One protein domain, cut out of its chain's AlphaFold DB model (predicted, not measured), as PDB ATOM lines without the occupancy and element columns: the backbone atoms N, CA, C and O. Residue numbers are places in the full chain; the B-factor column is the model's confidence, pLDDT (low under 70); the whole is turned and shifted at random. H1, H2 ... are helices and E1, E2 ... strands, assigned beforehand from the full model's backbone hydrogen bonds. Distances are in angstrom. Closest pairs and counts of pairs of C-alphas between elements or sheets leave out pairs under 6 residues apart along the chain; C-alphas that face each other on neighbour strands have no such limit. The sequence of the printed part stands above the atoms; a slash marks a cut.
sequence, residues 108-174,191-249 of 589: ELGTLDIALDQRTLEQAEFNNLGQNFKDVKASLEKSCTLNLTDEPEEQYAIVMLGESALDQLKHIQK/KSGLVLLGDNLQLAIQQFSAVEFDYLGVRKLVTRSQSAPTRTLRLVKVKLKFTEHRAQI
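Overview. This is residues 108 to 174 and 191 to 249 of the 589 residues of the protein "AAA_11 domain-containing protein" of Photobacterium damsela subsp. piscicida (UniProt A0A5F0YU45). A closed barrel of six strands, E1 to E6, makes the core, with helices on its outside: H2 runs along E6, H1 meets the first residues of H2 at a steep angle and packs beside E5, H3 crosses another part of the wall away from them, and short H4 follows E6. The printed part has 126 residues with four named helices and six named strands, in the order E1 H1 H2 E2 H3 E3 E4 E5 E6 H4. The class is mixed, helices and strands, and the barrel is mixed too, with parallel and antiparallel pairs. The whole is compact and rounded, with a radius of gyration of the C-alphas of 14.0 A and spans of 37 by 34 by 33 A.

Arrangement. Round the barrel run E1, residues 108 to 116, E5, 213 to 223, E4, 201 to 210, E3, 194 to 198, E2, 155 to 160, and E6, 234 to 244, back to E1. E1 is parallel to E5, with N 115 and O 216 at 2.8 A, and to E6, with N 114 and O 241 at 2.8 A. E3, E4 and E5 form a meander, each strand the antiparallel neighbour of the one before, through the hairpins E3 and E4, with N 203 and O 196 at 2.8 A, and E4 and E5, with N 208 and O 215 at 2.8 A. E2 is antiparallel to E3, with N 160 and O 195 at 2.9 A, and to E6, with N 157 and O 236 at 2.8 A; these N and O pairs are within hydrogen-bond range. E6 bends by 79 degrees at residue 237, pairing with E2 over 234 to 237 and with E1 over 237 to 244. H1, residues 118 to 126, is on the barrel, outside it, at a height over the sheet of 7.0 A; its closest C-alphas to E5 are those of Gln 123 and Leu 221, 6.2 A. H2, residues 133 to 144, is over E6 at 7.7 A and runs along it, at 0 degrees on the local plane; the closest C-alphas are those of Lys 137 and Phe 242, 6.0 A. H2 touches H1 with residues 133 to 136 alone, Ala 124 and Val 136 having the closest C-alphas, 6.6 A, at a steep tilt of 69.9 degrees, only just short of about perpendicular. H3, residues 163 to 174, runs across E3 at 68 degrees on the local plane, at a height of 9.8 A; the C-alphas of Ala 165 and Val 195 are closest, 5.8 A. H4, residues 245 to 249, is over E5 at 8.5 A. H3 is apart from H1, H2 and H4. In H1, H2, H3 and H4 every O i to N i+4 pair is within hydrogen-bond range.

Along the chain. E1 begins at C-alpha 108, (18.678, 46.098, 19.189), and is 23.0 A long. H2 is 15.7 A and H3 16.6 A long. E4 is 27.5 A, E5 30.3 A and E6 26.5 A long. H4 ends at C-alpha 249, (15.938, 39.766, 45.058).

Size, cuts and confidence. The C-alphas farthest apart are those of Glu 151 and Lys 174, 41.6 A. Residues 175 to 190 are not printed; C-alphas 174 and 191 are 21.2 A apart across the cut. Of the links printed whole, none is long. The mean pLDDT of the printed part is 76.0, with 35 residues under 70, among them 162 to 174.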
ATOM      1  N   GLU A 108      17.532  46.342  18.313       79.94
ATOM      2  CA  GLU A 108      18.678  46.098  19.189       79.94
ATOM      3  C   GLU A 108      18.272  46.301  20.659       79.94
ATOM      4  O   GLU A 108      17.924  47.403  21.083       79.94
ATOM      5  N   LEU A 109      18.276  45.216  21.438       71.00
ATOM      6  CA  LEU A 109      17.998  45.195  22.875       71.00
ATOM      7  C   LEU A 109      19.227  44.626  23.591       71.00
ATOM      8  O   LEU A 109      19.258  43.440  23.870       71.00
ATOM      9  N   GLY A 110      20.232  45.461  23.878       79.25
ATOM     10  CA  GLY A 110      21.544  45.099  24.452       79.25
ATOM     11  C   GLY A 110      21.633  43.788  25.258       79.25
ATOM     12  O   GLY A 110      21.785  42.710  24.690       79.25
ATOM     13  N   THR A 111      21.635  43.862  26.593       82.19
ATOM     14  CA  THR A 111      21.629  42.668  27.465       82.19
ATOM     15  C   THR A 111      20.331  42.616  28.254       82.19
ATOM     16  O   THR A 111      19.952  43.605  28.879       82.19
ATOM     17  N   LEU A 112      19.674  41.459  28.243       81.44
ATOM     18  CA  LEU A 112      18.415  41.221  28.935       81.44
ATOM     19  C   LEU A 112      18.640  40.202  30.057       81.44
ATOM     20  O   LEU A 112      18.925  39.037  29.782       81.44
ATOM     21  N   ASP A 113      18.527  40.646  31.310       81.44
ATOM     22  CA  ASP A 113      18.621  39.776  32.490       81.44
ATOM     23  C   ASP A 113      17.209  39.367  32.946       81.44
ATOM     24  O   ASP A 113      16.393  40.222  33.297       81.44
ATOM     25  N   ILE A 114      16.911  38.069  32.880       85.75
ATOM     26  CA  ILE A 114      15.589  37.488  33.128       85.75
ATOM     27  C   ILE A 114      15.658  36.572  34.356       85.75
ATOM     28  O   ILE A 114      16.380  35.573  34.356       85.75
ATOM     29  N   ALA A 115      14.853  36.860  35.379       83.44
ATOM     30  CA  ALA A 115      14.744  36.010  36.559       83.44
ATOM     31  C   ALA A 115      13.907  34.748  36.314       83.44
ATOM     32  O   ALA A 115      12.798  34.811  35.776       83.44
ATOM     33  N   LEU A 116      14.420  33.620  36.812       84.00
ATOM     34  CA  LEU A 116      13.726  32.338  36.915       84.00
ATOM     35  C   LEU A 116      13.302  32.101  38.368       84.00
ATOM     36  O   LEU A 116      14.144  32.085  39.269       84.00
ATOM     37  N   ASP A 117      12.004  31.932  38.599       76.69
ATOM     38  CA  ASP A 117      11.452  31.554  39.899       76.69
ATOM     39  C   ASP A 117      11.301  30.027  40.031       76.69
ATOM     40  O   ASP A 117      11.488  29.274  39.073       76.69
ATOM     41  N   GLN A 118      10.951  29.559  41.233       72.12
ATOM     42  CA  GLN A 118      10.785  28.127  41.508       72.12
ATOM     43  C   GLN A 118       9.715  27.486  40.614       72.12
ATOM     44  O   GLN A 118       9.922  26.394  40.095       72.12
ATOM     45  N   ARG A 119       8.606  28.193  40.360       75.50
ATOM     46  CA  ARG A 119       7.553  27.732  39.443       75.50
ATOM     47  C   ARG A 119       8.083  27.522  38.030       75.50
ATOM     48  O   ARG A 119       7.712  26.554  37.374       75.50
ATOM     49  N   THR A 120       8.936  28.420  37.548       79.69
ATOM     50  CA  THR A 120       9.560  28.292  36.232       79.69
ATOM     51  C   THR A 120      10.523  27.108  36.191       79.69
ATOM     52  O   THR A 120      10.571  26.417  35.177       79.69
ATOM     53  N   LEU A 121      11.256  26.837  37.276       81.19
ATOM     54  CA  LEU A 121      12.120  25.658  37.379       81.19
ATOM     55  C   LEU A 121      11.309  24.353  37.361       81.19
ATOM     56  O   LEU A 121      11.636  23.462  36.586       81.19
ATOM     57  N   GLU A 122      10.205  24.278  38.109       77.00
ATOM     58  CA  GLU A 122       9.273  23.136  38.087       77.00
ATOM     59  C   GLU A 122       8.664  22.926  36.690       77.00
ATOM     60  O   GLU A 122       8.586  21.808  36.178       77.00
ATOM     61  N   GLN A 123       8.274  24.015  36.016       80.56
ATOM     62  CA  GLN A 123       7.805  23.959  34.630       80.56
ATOM     63  C   GLN A 123       8.913  23.491  33.679       80.56
ATOM     64  O   GLN A 123       8.643  22.733  32.750       80.56
ATOM     65  N   ALA A 124      10.153  23.932  33.876       83.56
ATOM     66  CA  ALA A 124      11.282  23.528  33.050       83.56
ATOM     67  C   ALA A 124      11.606  22.036  33.221       83.56
ATOM     68  O   ALA A 124      11.850  21.357  32.222       83.56
ATOM     69  N   GLU A 125      11.526  21.518  34.446       80.94
ATOM     70  CA  GLU A 125      11.671  20.094  34.753       80.94
ATOM     71  C   GLU A 125      10.586  19.266  34.053       80.94
ATOM     72  O   GLU A 125      10.903  18.329  33.321       80.94
ATOM     73  N   PHE A 126       9.315  19.681  34.153       79.62
ATOM     74  CA  PHE A 126       8.203  19.029  33.450       79.62
ATOM     75  C   PHE A 126       8.396  18.997  31.923       79.62
ATOM     76  O   PHE A 126       7.983  18.053  31.249       79.62
ATOM     77  N   ASN A 127       9.047  20.019  31.363       80.19
ATOM     78  CA  ASN A 127       9.357  20.106  29.936       80.19
ATOM     79  C   ASN A 127      10.736  19.508  29.566       80.19
ATOM     80  O   ASN A 127      11.186  19.692  28.436       80.19
ATOM     81  N   ASN A 128      11.386  18.759  30.469       82.38
ATOM     82  CA  ASN A 128      12.685  18.096  30.271       82.38
ATOM     83  C   ASN A 128      13.844  19.045  29.896       82.38
ATOM     84  O   ASN A 128      14.734  18.674  29.130       82.38
ATOM     85  N   LEU A 129      13.847  20.276  30.417       81.94
ATOM     86  CA  LEU A 129      14.913  21.260  30.172       81.94
ATOM     87  C   LEU A 129      16.080  21.162  31.171       81.94
ATOM     88  O   LEU A 129      17.118  21.785  30.954       81.94
ATOM     89  N   GLY A 130      15.930  20.389  32.248       83.75
ATOM     90  CA  GLY A 130      16.940  20.188  33.290       83.75
ATOM     91  C   GLY A 130      16.304  19.972  34.663       83.75
ATOM     92  O   GLY A 130      15.107  20.187  34.820       83.75
ATOM     93  N   GLN A 131      17.106  19.548  35.646       75.94
ATOM     94  CA  GLN A 131      16.650  19.312  37.030       75.94
ATOM     95  C   GLN A 131      17.098  20.404  38.011       75.94
ATOM     96  O   GLN A 131      16.534  20.551  39.088       75.94
ATOM     97  N   ASN A 132      18.120  21.186  37.655       79.81
ATOM     98  CA  ASN A 132      18.646  22.267  38.486       79.81
ATOM     99  C   ASN A 132      18.739  23.578  37.687       79.81
ATOM    100  O   ASN A 132      18.662  23.586  36.456       79.81
ATOM    101  N   PHE A 133      18.941  24.701  38.385       82.44
ATOM    102  CA  PHE A 133      19.032  26.019  37.751       82.44
ATOM    103  C   PHE A 133      20.129  26.094  36.680       82.44
ATOM    104  O   PHE A 133      19.924  26.719  35.644       82.44
ATOM    105  N   LYS A 134      21.285  25.456  36.900       85.19
ATOM    106  CA  LYS A 134      22.418  25.505  35.966       85.19
ATOM    107  C   LYS A 134      22.075  24.837  34.632       85.19
ATOM    108  O   LYS A 134      22.374  25.405  33.581       85.19
ATOM    109  N   ASP A 135      21.410  23.688  34.686       85.62
ATOM    110  CA  ASP A 135      20.971  22.933  33.515       85.62
ATOM    111  C   ASP A 135      19.854  23.675  32.783       85.62
ATOM    112  O   ASP A 135      19.948  23.898  31.576       85.62
ATOM    113  N   VAL A 136      18.842  24.150  33.521       86.56
ATOM    114  CA  VAL A 136      17.730  24.925  32.951       86.56
ATOM    115  C   VAL A 136      18.241  26.209  32.303       86.56
ATOM    116  O   VAL A 136      17.851  26.521  31.182       86.56
ATOM    117  N   LYS A 137      19.157  26.933  32.957       88.75
ATOM    118  CA  LYS A 137      19.806  28.124  32.398       88.75
ATOM    119  C   LYS A 137      20.510  27.803  31.083       88.75
ATOM    120  O   LYS A 137      20.258  28.482  30.093       88.75
ATOM    121  N   ALA A 138      21.367  26.782  31.060       86.69
ATOM    122  CA  ALA A 138      22.111  26.410  29.859       86.69
ATOM    123  C   ALA A 138      21.173  25.987  28.715       86.69
ATOM    124  O   ALA A 138      21.377  26.377  27.563       86.69
ATOM    125  N   SER A 139      20.118  25.234  29.034       87.12
ATOM    126  CA  SER A 139      19.080  24.845  28.081       87.12
ATOM    127  C   SER A 139      18.321  26.052  27.545       87.12
ATOM    128  O   SER A 139      18.152  26.161  26.337       87.12
ATOM    129  N   LEU A 140      17.913  26.996  28.395       88.50
ATOM    130  CA  LEU A 140      17.216  28.207  27.965       88.50
ATOM    131  C   LEU A 140      18.108  29.107  27.110       88.50
ATOM    132  O   LEU A 140      17.676  29.514  26.038       88.50
ATOM    133  N   GLU A 141      19.354  29.366  27.514       88.50
ATOM    134  CA  GLU A 141      20.308  30.151  26.716       88.50
ATOM    135  C   GLU A 141      20.524  29.514  25.339       88.50
ATOM    136  O   GLU A 141      20.501  30.208  24.324       88.50
ATOM    137  N   LYS A 142      20.640  28.185  25.275       86.12
ATOM    138  CA  LYS A 142      20.787  27.453  24.014       86.12
ATOM    139  C   LYS A 142      19.509  27.431  23.178       86.12
ATOM    140  O   LYS A 142      19.597  27.521  21.960       86.12
ATOM    141  N   SER A 143      18.348  27.267  23.805       85.44
ATOM    142  CA  SER A 143      17.062  27.089  23.126       85.44
ATOM    143  C   SER A 143      16.353  28.399  22.807       85.44
ATOM    144  O   SER A 143      15.391  28.361  22.052       85.44
ATOM    145  N   CYS A 144      16.828  29.538  23.311       86.50
ATOM    146  CA  CYS A 144      16.250  30.866  23.078       86.50
ATOM    147  C   CYS A 144      17.133  31.798  22.232       86.50
ATOM    148  O   CYS A 144      16.674  32.876  21.852       86.50
ATOM    149  N   THR A 145      18.379  31.403  21.948       87.12
ATOM    150  CA  THR A 145      19.371  32.246  21.264       87.12
ATOM    151  C   THR A 145      19.709  31.719  19.871       87.12
ATOM    152  O   THR A 145      19.988  30.537  19.676       87.12
ATOM    153  N   LEU A 146      19.742  32.624  18.901       85.00
ATOM    154  CA  LEU A 146      20.119  32.397  17.512       85.00
ATOM    155  C   LEU A 146      21.453  33.092  17.230       85.00
ATOM    156  O   LEU A 146      21.593  34.286  17.484       85.00
ATOM    157  N   ASN A 147      22.400  32.364  16.644       82.06
ATOM    158  CA  ASN A 147      23.673  32.919  16.184       82.06
ATOM    159  C   ASN A 147      23.710  32.856  14.652       82.06
ATOM    160  O   ASN A 147      23.503  31.786  14.074       82.06
ATOM    161  N   LEU A 148      23.948  33.996  13.998       77.00
ATOM    162  CA  LEU A 148      24.058  34.092  12.530       77.00
ATOM    163  C   LEU A 148      25.486  33.847  12.028       77.00
ATOM    164  O   LEU A 148      25.713  33.554  10.851       77.00
ATOM    165  N   THR A 149      26.454  33.988  12.926       69.88
ATOM    166  CA  THR A 149      27.884  33.839  12.677       69.88
ATOM    167  C   THR A 149      28.481  32.838  13.654       69.88
ATOM    168  O   THR A 149      27.961  32.631  14.749       69.88
ATOM    169  N   ASP A 150      29.594  32.225  13.250       65.75
ATOM    170  CA  ASP A 150      30.377  31.353  14.132       65.75
ATOM    171  C   ASP A 150      31.092  32.165  15.234       65.75
ATOM    172  O   ASP A 150      31.462  31.619  16.273       65.75
ATOM    173  N   GLU A 151      31.244  33.482  15.038       59.75
ATOM    174  CA  GLU A 151      31.718  34.415  16.060       59.75
ATOM    175  C   GLU A 151      30.565  34.861  16.981       59.75
ATOM    176  O   GLU A 151      29.512  35.273  16.483       59.75
ATOM    177  N   PRO A 152      30.743  34.800  18.315       58.25
ATOM    178  CA  PRO A 152      29.681  35.000  19.305       58.25
ATOM    179  C   PRO A 152      29.321  36.471  19.583       58.25
ATOM    180  O   PRO A 152      28.691  36.750  20.604       58.25
ATOM    181  N   GLU A 153      29.735  37.423  18.739       59.34
ATOM    182  CA  GLU A 153      29.543  38.854  19.021       59.34
ATOM    183  C   GLU A 153      28.082  39.308  18.895       59.34
ATOM    184  O   GLU A 153      27.655  40.202  19.627       59.34
ATOM    185  N   GLU A 154      27.285  38.665  18.034       73.25
ATOM    186  CA  GLU A 154      25.890  39.046  17.803       73.25
ATOM    187  C   GLU A 154      24.924  37.884  18.055       73.25
ATOM    188  O   GLU A 154      24.821  36.934  17.275       73.25
ATOM    189  N   GLN A 155      24.192  37.988  19.163       85.38
ATOM    190  CA  GLN A 155      23.135  37.059  19.549       85.38
ATOM    191  C   GLN A 155      21.771  37.633  19.178       85.38
ATOM    192  O   GLN A 155      21.509  38.820  19.377       85.38
ATOM    193  N   TYR A 156      20.896  36.778  18.657       87.31
ATOM    194  CA  TYR A 156      19.554  37.145  18.231       87.31
ATOM    195  C   TYR A 156      18.505  36.313  18.967       87.31
ATOM    196  O   TYR A 156      18.737  35.158  19.311       87.31
ATOM    197  N   ALA A 157      17.318  36.871  19.168       87.94
ATOM    198  CA  ALA A 157      16.156  36.170  19.696       87.94
ATOM    199  C   ALA A 157      14.899  36.549  18.906       87.94
ATOM    200  O   ALA A 157      14.796  37.639  18.334       87.94
ATOM    201  N   ILE A 158      13.924  35.643  18.889       87.62
ATOM    202  CA  ILE A 158      12.613  35.890  18.288       87.62
ATOM    203  C   ILE A 158      11.629  36.202  19.409       87.62
ATOM    204  O   ILE A 158      11.466  35.413  20.342       87.62
ATOM    205  N   VAL A 159      10.942  37.339  19.304       85.50
ATOM    206  CA  VAL A 159       9.994  37.784  20.332       85.50
ATOM    207  C   VAL A 159       8.661  38.230  19.742       85.50
ATOM    208  O   VAL A 159       8.584  38.716  18.613       85.50
ATOM    209  N   MET A 160       7.602  38.118  20.539       82.31
ATOM    210  CA  MET A 160       6.344  38.838  20.335       82.31
ATOM    211  C   MET A 160       6.301  40.037  21.283       82.31
ATOM    212  O   MET A 160       6.604  39.899  22.469       82.31
ATOM    213  N   LEU A 161       5.895  41.198  20.762       77.44
ATOM    214  CA  LEU A 161       5.764  42.456  21.509       77.44
ATOM    215  C   LEU A 161       4.343  43.028  21.374       77.44
ATOM    216  O   LEU A 161       3.627  42.733  20.415       77.44
ATOM    217  N   GLY A 162       3.951  43.893  22.311       69.38
ATOM    218  CA  GLY A 162       2.712  44.678  22.228       69.38
ATOM    219  C   GLY A 162       1.430  43.848  22.382       69.38
ATOM    220  O   GLY A 162       1.381  42.905  23.170       69.38
ATOM    221  N   GLU A 163       0.378  44.208  21.642       63.41
ATOM    222  CA  GLU A 163      -0.948  43.566  21.731       63.41
ATOM    223  C   GLU A 163      -0.915  42.068  21.385       63.41
ATOM    224  O   GLU A 163      -1.576  41.268  22.040       63.41
ATOM    225  N   SER A 164      -0.062  41.657  20.437       65.31
ATOM    226  CA  SER A 164       0.084  40.238  20.069       65.31
ATOM    227  C   SER A 164       0.650  39.393  21.216       65.31
ATOM    228  O   SER A 164       0.231  38.254  21.422       65.31
ATOM    229  N   ALA A 165       1.591  39.952  21.986       66.31
ATOM    230  CA  ALA A 165       2.130  39.297  23.176       66.31
ATOM    231  C   ALA A 165       1.070  39.206  24.281       66.31
ATOM    232  O   ALA A 165       0.934  38.177  24.938       66.31
ATOM    233  N   LEU A 166       0.276  40.264  24.445       62.47
ATOM    234  CA  LEU A 166      -0.824  40.336  25.402       62.47
ATOM    235  C   LEU A 166      -1.921  39.306  25.148       62.47
ATOM    236  O   LEU A 166      -2.374  38.647  26.085       62.47
ATOM    237  N   ASP A 167      -2.338  39.144  23.899       65.12
ATOM    238  CA  ASP A 167      -3.359  38.162  23.550       65.12
ATOM    239  C   ASP A 167      -2.847  36.731  23.718       65.12
ATOM    240  O   ASP A 167      -3.584  35.873  24.208       65.12
ATOM    241  N   GLN A 168      -1.563  36.477  23.438       67.44
ATOM    242  CA  GLN A 168      -0.954  35.188  23.763       67.44
ATOM    243  C   GLN A 168      -0.874  34.932  25.268       67.44
ATOM    244  O   GLN A 168      -1.218  33.841  25.718       67.44
ATOM    245  N   LEU A 169      -0.519  35.938  26.071       66.50
ATOM    246  CA  LEU A 169      -0.558  35.826  27.531       66.50
ATOM    247  C   LEU A 169      -1.964  35.459  28.035       66.50
ATOM    248  O   LEU A 169      -2.088  34.601  28.907       66.50
ATOM    249  N   LYS A 170      -3.024  36.042  27.458       64.50
ATOM    250  CA  LYS A 170      -4.422  35.689  27.778       64.50
ATOM    251  C   LYS A 170      -4.795  34.276  27.318       64.50
ATOM    252  O   LYS A 170      -5.520  33.577  28.020       64.50
ATOM    253  N   HIS A 171      -4.321  33.828  26.156       64.44
ATOM    254  CA  HIS A 171      -4.556  32.459  25.686       64.44
ATOM    255  C   HIS A 171      -3.891  31.417  26.584       64.44
ATOM    256  O   HIS A 171      -4.515  30.414  26.924       64.44
ATOM    257  N   ILE A 172      -2.664  31.691  27.023       57.50
ATOM    258  CA  ILE A 172      -1.923  30.861  27.977       57.50
ATOM    259  C   ILE A 172      -2.628  30.814  29.354       57.50
ATOM    260  O   ILE A 172      -2.460  29.840  30.088       57.50
ATOM    261  N   GLN A 173      -3.418  31.837  29.706       55.59
ATOM    262  CA  GLN A 173      -4.246  31.869  30.924       55.59
ATOM    263  C   GLN A 173      -5.553  31.071  30.778       55.59
ATOM    264  O   GLN A 173      -5.949  30.369  31.697       55.59
ATOM    265  N   LYS A 174      -6.220  31.125  29.618       51.00
ATOM    266  CA  LYS A 174      -7.516  30.447  29.406       51.00
ATOM    267  C   LYS A 174      -7.456  28.917  29.436       51.00
ATOM    268  O   LYS A 174      -8.507  28.290  29.524       51.00
ATOM    269  N   LYS A 191       2.563  48.127  30.068       39.47
ATOM    270  CA  LYS A 191       3.414  48.592  28.973       39.47
ATOM    271  C   LYS A 191       4.282  47.409  28.557       39.47
ATOM    272  O   LYS A 191       5.361  47.191  29.081       39.47
ATOM    273  N   SER A 192       3.701  46.627  27.644       49.19
ATOM    274  CA  SER A 192       4.270  45.521  26.859       49.19
ATOM    275  C   SER A 192       4.842  44.315  27.616       49.19
ATOM    276  O   SER A 192       6.029  44.256  27.907       49.19
ATOM    277  N   GLY A 193       4.013  43.283  27.817       63.75
ATOM    278  CA  GLY A 193       4.527  41.925  28.023       63.75
ATOM    279  C   GLY A 193       5.372  41.474  26.823       63.75
ATOM    280  O   GLY A 193       5.105  41.880  25.689       63.75
ATOM    281  N   LEU A 194       6.390  40.655  27.081       80.06
ATOM    282  CA  LEU A 194       7.312  40.122  26.079       80.06
ATOM    283  C   LEU A 194       7.176  38.604  26.074       80.06
ATOM    284  O   LEU A 194       7.248  37.977  27.125       80.06
ATOM    285  N   VAL A 195       6.963  37.994  24.911       84.81
ATOM    286  CA  VAL A 195       6.992  36.528  24.802       84.81
ATOM    287  C   VAL A 195       8.195  36.142  23.973       84.81
ATOM    288  O   VAL A 195       8.279  36.513  22.803       84.81
ATOM    289  N   LEU A 196       9.117  35.411  24.584       87.19
ATOM    290  CA  LEU A 196      10.314  34.917  23.931       87.19
ATOM    291  C   LEU A 196      10.052  33.519  23.367       87.19
ATOM    292  O   LEU A 196       9.473  32.671  24.048       87.19
ATOM    293  N   LEU A 197      10.454  33.292  22.119       86.12
ATOM    294  CA  LEU A 197      10.286  32.012  21.439       86.12
ATOM    295  C   LEU A 197      11.613  31.273  21.338       86.12
ATOM    296  O   LEU A 197      12.622  31.845  20.931       86.12
ATOM    297  N   GLY A 198      11.566  29.986  21.660       85.06
ATOM    298  CA  GLY A 198      12.687  29.072  21.527       85.06
ATOM    299  C   GLY A 198      12.309  27.759  20.845       85.06
ATOM    300  O   GLY A 198      11.186  27.587  20.369       85.06
ATOM    301  N   ASP A 199      13.252  26.818  20.811       83.19
ATOM    302  CA  ASP A 199      13.062  25.480  20.235       83.19
ATOM    303  C   ASP A 199      11.911  24.735  20.947       83.19
ATOM    304  O   ASP A 199      12.063  24.249  22.066       83.19
ATOM    305  N   ASN A 200      10.747  24.637  20.291       78.75
ATOM    306  CA  ASN A 200       9.490  24.073  20.807       78.75
ATOM    307  C   ASN A 200       8.999  24.670  22.137       78.75
ATOM    308  O   ASN A 200       8.191  24.045  22.827       78.75
ATOM    309  N   LEU A 201       9.444  25.872  22.500       85.31
ATOM    310  CA  LEU A 201       9.139  26.485  23.788       85.31
ATOM    311  C   LEU A 201       8.798  27.966  23.655       85.31
ATOM    312  O   LEU A 201       9.211  28.645  22.714       85.31
ATOM    313  N   GLN A 202       8.017  28.466  24.605       85.56
ATOM    314  CA  GLN A 202       7.695  29.882  24.721       85.56
ATOM    315  C   GLN A 202       7.774  30.325  26.182       85.56
ATOM    316  O   GLN A 202       7.226  29.668  27.072       85.56
ATOM    317  N   LEU A 203       8.453  31.449  26.412       86.06
ATOM    318  CA  LEU A 203       8.580  32.082  27.718       86.06
ATOM    319  C   LEU A 203       7.771  33.369  27.726       86.06
ATOM    320  O   LEU A 203       8.089  34.332  27.031       86.06
ATOM    321  N   ALA A 204       6.737  33.390  28.553       83.06
ATOM    322  CA  ALA A 204       6.014  34.597  28.898       83.06
ATOM    323  C   ALA A 204       6.834  35.399  29.912       83.06
ATOM    324  O   ALA A 204       6.949  34.996  31.070       83.06
ATOM    325  N   ILE A 205       7.383  36.531  29.484       82.69
ATOM    326  CA  ILE A 205       8.189  37.433  30.305       82.69
ATOM    327  C   ILE A 205       7.356  38.668  30.642       82.69
ATOM    328  O   ILE A 205       6.697  39.273  29.789       82.69
ATOM    329  N   GLN A 206       7.388  39.041  31.914       77.38
ATOM    330  CA  GLN A 206       6.708  40.219  32.419       77.38
ATOM    331  C   GLN A 206       7.673  41.067  33.246       77.38
ATOM    332  O   GLN A 206       8.551  40.549  33.936       77.38
ATOM    333  N   GLN A 207       7.492  42.382  33.165       73.69
ATOM    334  CA  GLN A 207       8.134  43.331  34.058       73.69
ATOM    335  C   GLN A 207       7.405  43.330  35.401       73.69
ATOM    336  O   GLN A 207       6.192  43.549  35.469       73.69
ATOM    337  N   PHE A 208       8.148  43.046  36.460       69.25
ATOM    338  CA  PHE A 208       7.694  43.085  37.836       69.25
ATOM    339  C   PHE A 208       8.275  44.327  38.504       69.25
ATOM    340  O   PHE A 208       9.489  44.520  38.514       69.25
ATOM    341  N   SER A 209       7.401  45.151  39.077       60.16
ATOM    342  CA  SER A 209       7.803  46.346  39.816       60.16
ATOM    343  C   SER A 209       7.945  46.026  41.301       60.16
ATOM    344  O   SER A 209       6.960  45.763  41.999       60.16
ATOM    345  N   ALA A 210       9.176  46.080  41.794       52.66
ATOM    346  CA  ALA A 210       9.524  46.006  43.201       52.66
ATOM    347  C   ALA A 210       9.900  47.405  43.712       52.66
ATOM    348  O   ALA A 210      11.056  47.812  43.658       52.66
ATOM    349  N   VAL A 211       8.902  48.119  44.246       55.31
ATOM    350  CA  VAL A 211       9.027  49.435  44.907       55.31
ATOM    351  C   VAL A 211       9.607  50.536  44.005       55.31
ATOM    352  O   VAL A 211       8.834  51.320  43.468       55.31
ATOM    353  N   GLU A 212      10.931  50.589  43.840       48.56
ATOM    354  CA  GLU A 212      11.673  51.578  43.035       48.56
ATOM    355  C   GLU A 212      12.355  50.966  41.802       48.56
ATOM    356  O   GLU A 212      12.934  51.694  40.996       48.56
ATOM    357  N   PHE A 213      12.309  49.641  41.642       53.47
ATOM    358  CA  PHE A 213      13.024  48.946  40.578       53.47
ATOM    359  C   PHE A 213      12.117  47.981  39.836       53.47
ATOM    360  O   PHE A 213      11.316  47.257  40.428       53.47
ATOM    361  N   ASP A 214      12.304  47.945  38.528       66.06
ATOM    362  CA  ASP A 214      11.639  47.008  37.650       66.06
ATOM    363  C   ASP A 214      12.616  45.905  37.246       66.06
ATOM    364  O   ASP A 214      13.747  46.183  36.848       66.06
ATOM    365  N   TYR A 215      12.178  44.651  37.330       73.81
ATOM    366  CA  TYR A 215      12.935  43.505  36.827       73.81
ATOM    367  C   TYR A 215      12.091  42.678  35.862       73.81
ATOM    368  O   TYR A 215      10.863  42.691  35.914       73.81
ATOM    369  N   LEU A 216      12.748  41.941  34.968       78.00
ATOM    370  CA  LEU A 216      12.080  41.015  34.061       78.00
ATOM    371  C   LEU A 216      12.097  39.620  34.673       78.00
ATOM    372  O   LEU A 216      13.157  39.106  35.014       78.00
ATOM    373  N   GLY A 217      10.928  39.006  34.804       79.62
ATOM    374  CA  GLY A 217      10.790  37.642  35.301       79.62
ATOM    375  C   GLY A 217       9.991  36.780  34.337       79.62
ATOM    376  O   GLY A 217       9.118  37.273  33.611       79.62
ATOM    377  N   VAL A 218      10.272  35.479  34.342       82.00
ATOM    378  CA  VAL A 218       9.427  34.506  33.651       82.00
ATOM    379  C   VAL A 218       8.160  34.308  34.468       82.00
ATOM    380  O   VAL A 218       8.195  33.955  35.640       82.00
ATOM    381  N   ARG A 219       7.020  34.557  33.835       75.75
ATOM    382  CA  ARG A 219       5.707  34.280  34.412       75.75
ATOM    383  C   ARG A 219       5.261  32.852  34.123       75.75
ATOM    384  O   ARG A 219       4.551  32.257  34.929       75.75
ATOM    385  N   LYS A 220       5.579  32.351  32.926       77.31
ATOM    386  CA  LYS A 220       5.159  31.025  32.470       77.31
ATOM    387  C   LYS A 220       6.076  30.516  31.363       77.31
ATOM    388  O   LYS A 220       6.372  31.244  30.414       77.31
ATOM    389  N   LEU A 221       6.469  29.257  31.481       82.12
ATOM    390  CA  LEU A 221       7.206  28.487  30.494       82.12
ATOM    391  C   LEU A 221       6.317  27.339  30.023       82.12
ATOM    392  O   LEU A 221       5.825  26.551  30.827       82.12
ATOM    393  N   VAL A 222       6.089  27.252  28.713       81.31
ATOM    394  CA  VAL A 222       5.296  26.162  28.127       81.31
ATOM    395  C   VAL A 222       5.907  25.669  26.827       81.31
ATOM    396  O   VAL A 222       6.523  26.430  26.076       81.31
ATOM    397  N   THR A 223       5.690  24.389  26.542       77.88
ATOM    398  CA  THR A 223       5.978  23.805  25.237       77.88
ATOM    399  C   THR A 223       4.936  24.225  24.215       77.88
ATOM    400  O   THR A 223       3.762  24.460  24.513       77.88
ATOM    401  N   ARG A 224       5.388  24.369  22.975       70.44
ATOM    402  CA  ARG A 224       4.608  24.951  21.896       70.44
ATOM    403  C   ARG A 224       4.416  23.943  20.777       70.44
ATOM    404  O   ARG A 224       5.385  23.484  20.184       70.44
ATOM    405  N   SER A 225       3.157  23.654  20.457       60.06
ATOM    406  CA  SER A 225       2.765  22.733  19.380       60.06
ATOM    407  C   SER A 225       2.250  23.435  18.118       60.06
ATOM    408  O   SER A 225       2.243  22.833  17.048       60.06
ATOM    409  N   GLN A 226       1.822  24.699  18.218       65.31
ATOM    410  CA  GLN A 226       1.245  25.459  17.103       65.31
ATOM    411  C   GLN A 226       2.222  26.493  16.535       65.31
ATOM    412  O   GLN A 226       2.955  27.138  17.285       65.31
ATOM    413  N   SER A 227       2.192  26.684  15.211       65.31
ATOM    414  CA  SER A 227       3.054  27.645  14.511       65.31
ATOM    415  C   SER A 227       2.640  29.100  14.754       65.31
ATOM    416  O   SER A 227       1.453  29.415  14.817       65.31
ATOM    417  N   ALA A 228       3.610  30.012  14.902       66.69
ATOM    418  CA  ALA A 228       3.352  31.455  14.995       66.69
ATOM    419  C   ALA A 228       3.357  32.061  13.593       66.69
ATOM    420  O   ALA A 228       4.326  31.861  12.850       66.69
ATOM    421  N   PRO A 229       2.350  32.880  13.246       68.38
ATOM    422  CA  PRO A 229       2.459  33.757  12.096       68.38
ATOM    423  C   PRO A 229       3.649  34.701  12.290       68.38
ATOM    424  O   PRO A 229       3.695  35.455  13.256       68.38
ATOM    425  N   THR A 230       4.591  34.728  11.352       66.12
ATOM    426  CA  THR A 230       5.772  35.607  11.433       66.12
ATOM    427  C   THR A 230       5.427  37.100  11.477       66.12
ATOM    428  O   THR A 230       6.207  37.905  11.975       66.12
ATOM    429  N   ARG A 231       4.209  37.476  11.062       69.69
ATOM    430  CA  ARG A 231       3.662  38.841  11.175       69.69
ATOM    431  C   ARG A 231       3.488  39.331  12.620       69.69
ATOM    432  O   ARG A 231       3.394  40.537  12.829       69.69
ATOM    433  N   THR A 232       3.436  38.438  13.607       75.56
ATOM    434  CA  THR A 232       3.389  38.812  15.034       75.56
ATOM    435  C   THR A 232       4.764  38.754  15.697       75.56
ATOM    436  O   THR A 232       4.893  39.120  16.863       75.56
ATOM    437  N   LEU A 233       5.787  38.294  14.967       83.75
ATOM    438  CA  LEU A 233       7.140  38.080  15.464       83.75
ATOM    439  C   LEU A 233       8.055  39.235  15.053       83.75
ATOM    440  O   LEU A 233       7.966  39.753  13.938       83.75
ATOM    441  N   ARG A 234       8.965  39.602  15.951       84.56
ATOM    442  CA  ARG A 234      10.089  40.509  15.709       84.56
ATOM    443  C   ARG A 234      11.393  39.730  15.845       84.56
ATOM    444  O   ARG A 234      11.489  38.845  16.697       84.56
ATOM    445  N   LEU A 235      12.388  40.105  15.047       86.12
ATOM    446  CA  LEU A 235      13.771  39.686  15.246       86.12
ATOM    447  C   LEU A 235      14.488  40.743  16.088       86.12
ATOM    448  O   LEU A 235      14.410  41.936  15.785       86.12
ATOM    449  N   VAL A 236      15.157  40.303  17.148       85.88
ATOM    450  CA  VAL A 236      15.835  41.186  18.095       85.88
ATOM    451  C   VAL A 236      17.278  40.748  18.256       85.88
ATOM    452  O   VAL A 236      17.519  39.575  18.516       85.88
ATOM    453  N   LYS A 237      18.214  41.686  18.175       84.62
ATOM    454  CA  LYS A 237      19.605  41.497  18.579       84.62
ATOM    455  C   LYS A 237      19.719  41.723  20.088       84.62
ATOM    456  O   LYS A 237      19.492  42.834  20.561       84.62
ATOM    457  N   VAL A 238      19.983  40.662  20.849       86.12
ATOM    458  CA  VAL A 238      19.957  40.653  22.319       86.12
ATOM    459  C   VAL A 238      20.872  39.582  22.894       86.12
ATOM    460  O   VAL A 238      20.883  38.442  22.436       86.12
ATOM    461  N   LYS A 239      21.574  39.931  23.974       86.56
ATOM    462  CA  LYS A 239      22.273  38.978  24.836       86.56
ATOM    463  C   LYS A 239      21.374  38.567  26.000       86.56
ATOM    464  O   LYS A 239      21.115  39.371  26.897       86.56
ATOM    465  N   LEU A 240      20.895  37.327  25.987       87.06
ATOM    466  CA  LEU A 240      20.048  36.782  27.052       87.06
ATOM    467  C   LEU A 240      20.904  36.293  28.220       87.06
ATOM    468  O   LEU A 240      21.906  35.607  28.030       87.06
ATOM    469  N   LYS A 241      20.485  36.623  29.438       87.62
ATOM    470  CA  LYS A 241      21.076  36.121  30.675       87.62
ATOM    471  C   LYS A 241      19.953  35.719  31.615       87.62
ATOM    472  O   LYS A 241      19.049  36.508  31.864       87.62
ATOM    473  N   PHE A 242      20.022  34.505  32.147       87.81
ATOM    474  CA  PHE A 242      19.069  34.046  33.152       87.81
ATOM    475  C   PHE A 242      19.708  34.055  34.539       87.81
ATOM    476  O   PHE A 242      20.842  33.590  34.721       87.81
ATOM    477  N   THR A 243      18.979  34.589  35.514       82.81
ATOM    478  CA  THR A 243      19.383  34.654  36.922       82.81
ATOM    479  C   THR A 243      18.349  33.975  37.810       82.81
ATOM    480  O   THR A 243      17.169  33.897  37.477       82.81
ATOM    481  N   GLU A 244      18.781  33.441  38.951       80.50
ATOM    482  CA  GLU A 244      17.831  32.967  39.954       80.50
ATOM    483  C   GLU A 244      17.070  34.156  40.529       80.50
ATOM    484  O   GLU A 244      17.670  35.153  40.943       80.50
ATOM    485  N   HIS A 245      15.749  34.031  40.627       73.31
ATOM    486  CA  HIS A 245      14.902  35.066  41.209       73.31
ATOM    487  C   HIS A 245      15.361  35.447  42.623       73.31
ATOM    488  O   HIS A 245      15.409  36.626  42.972       73.31
ATOM    489  N   ARG A 246      15.793  34.457  43.416       70.50
ATOM    490  CA  ARG A 246      16.340  34.678  44.758       70.50
ATOM    491  C   ARG A 246      17.606  35.534  44.734       70.50
ATOM    492  O   ARG A 246      17.720  36.446  45.547       70.50
ATOM    493  N   ALA A 247      18.524  35.274  43.803       70.50
ATOM    494  CA  ALA A 247      19.751  36.051  43.648       70.50
ATOM    495  C   ALA A 247      19.461  37.487  43.183       70.50
ATOM    496  O   ALA A 247      20.106  38.431  43.638       70.50
ATOM    497  N   GLN A 248      18.455  37.672  42.325       71.44
ATOM    498  CA  GLN A 248      18.028  39.003  41.903       71.44
ATOM    499  C   GLN A 248      17.387  39.784  43.059       71.44
ATOM    500  O   GLN A 248      17.766  40.930  43.295       71.44
ATOM    501  N   ILE A 249      16.495  39.158  43.838       73.25
ATOM    502  CA  ILE A 249      15.938  39.766  45.058       73.25
ATOM    503  C   ILE A 249      17.051  40.092  46.056       73.25
ATOM    504  O   ILE A 249      17.030  41.173  46.635       73.25
TER     505      ILE A 249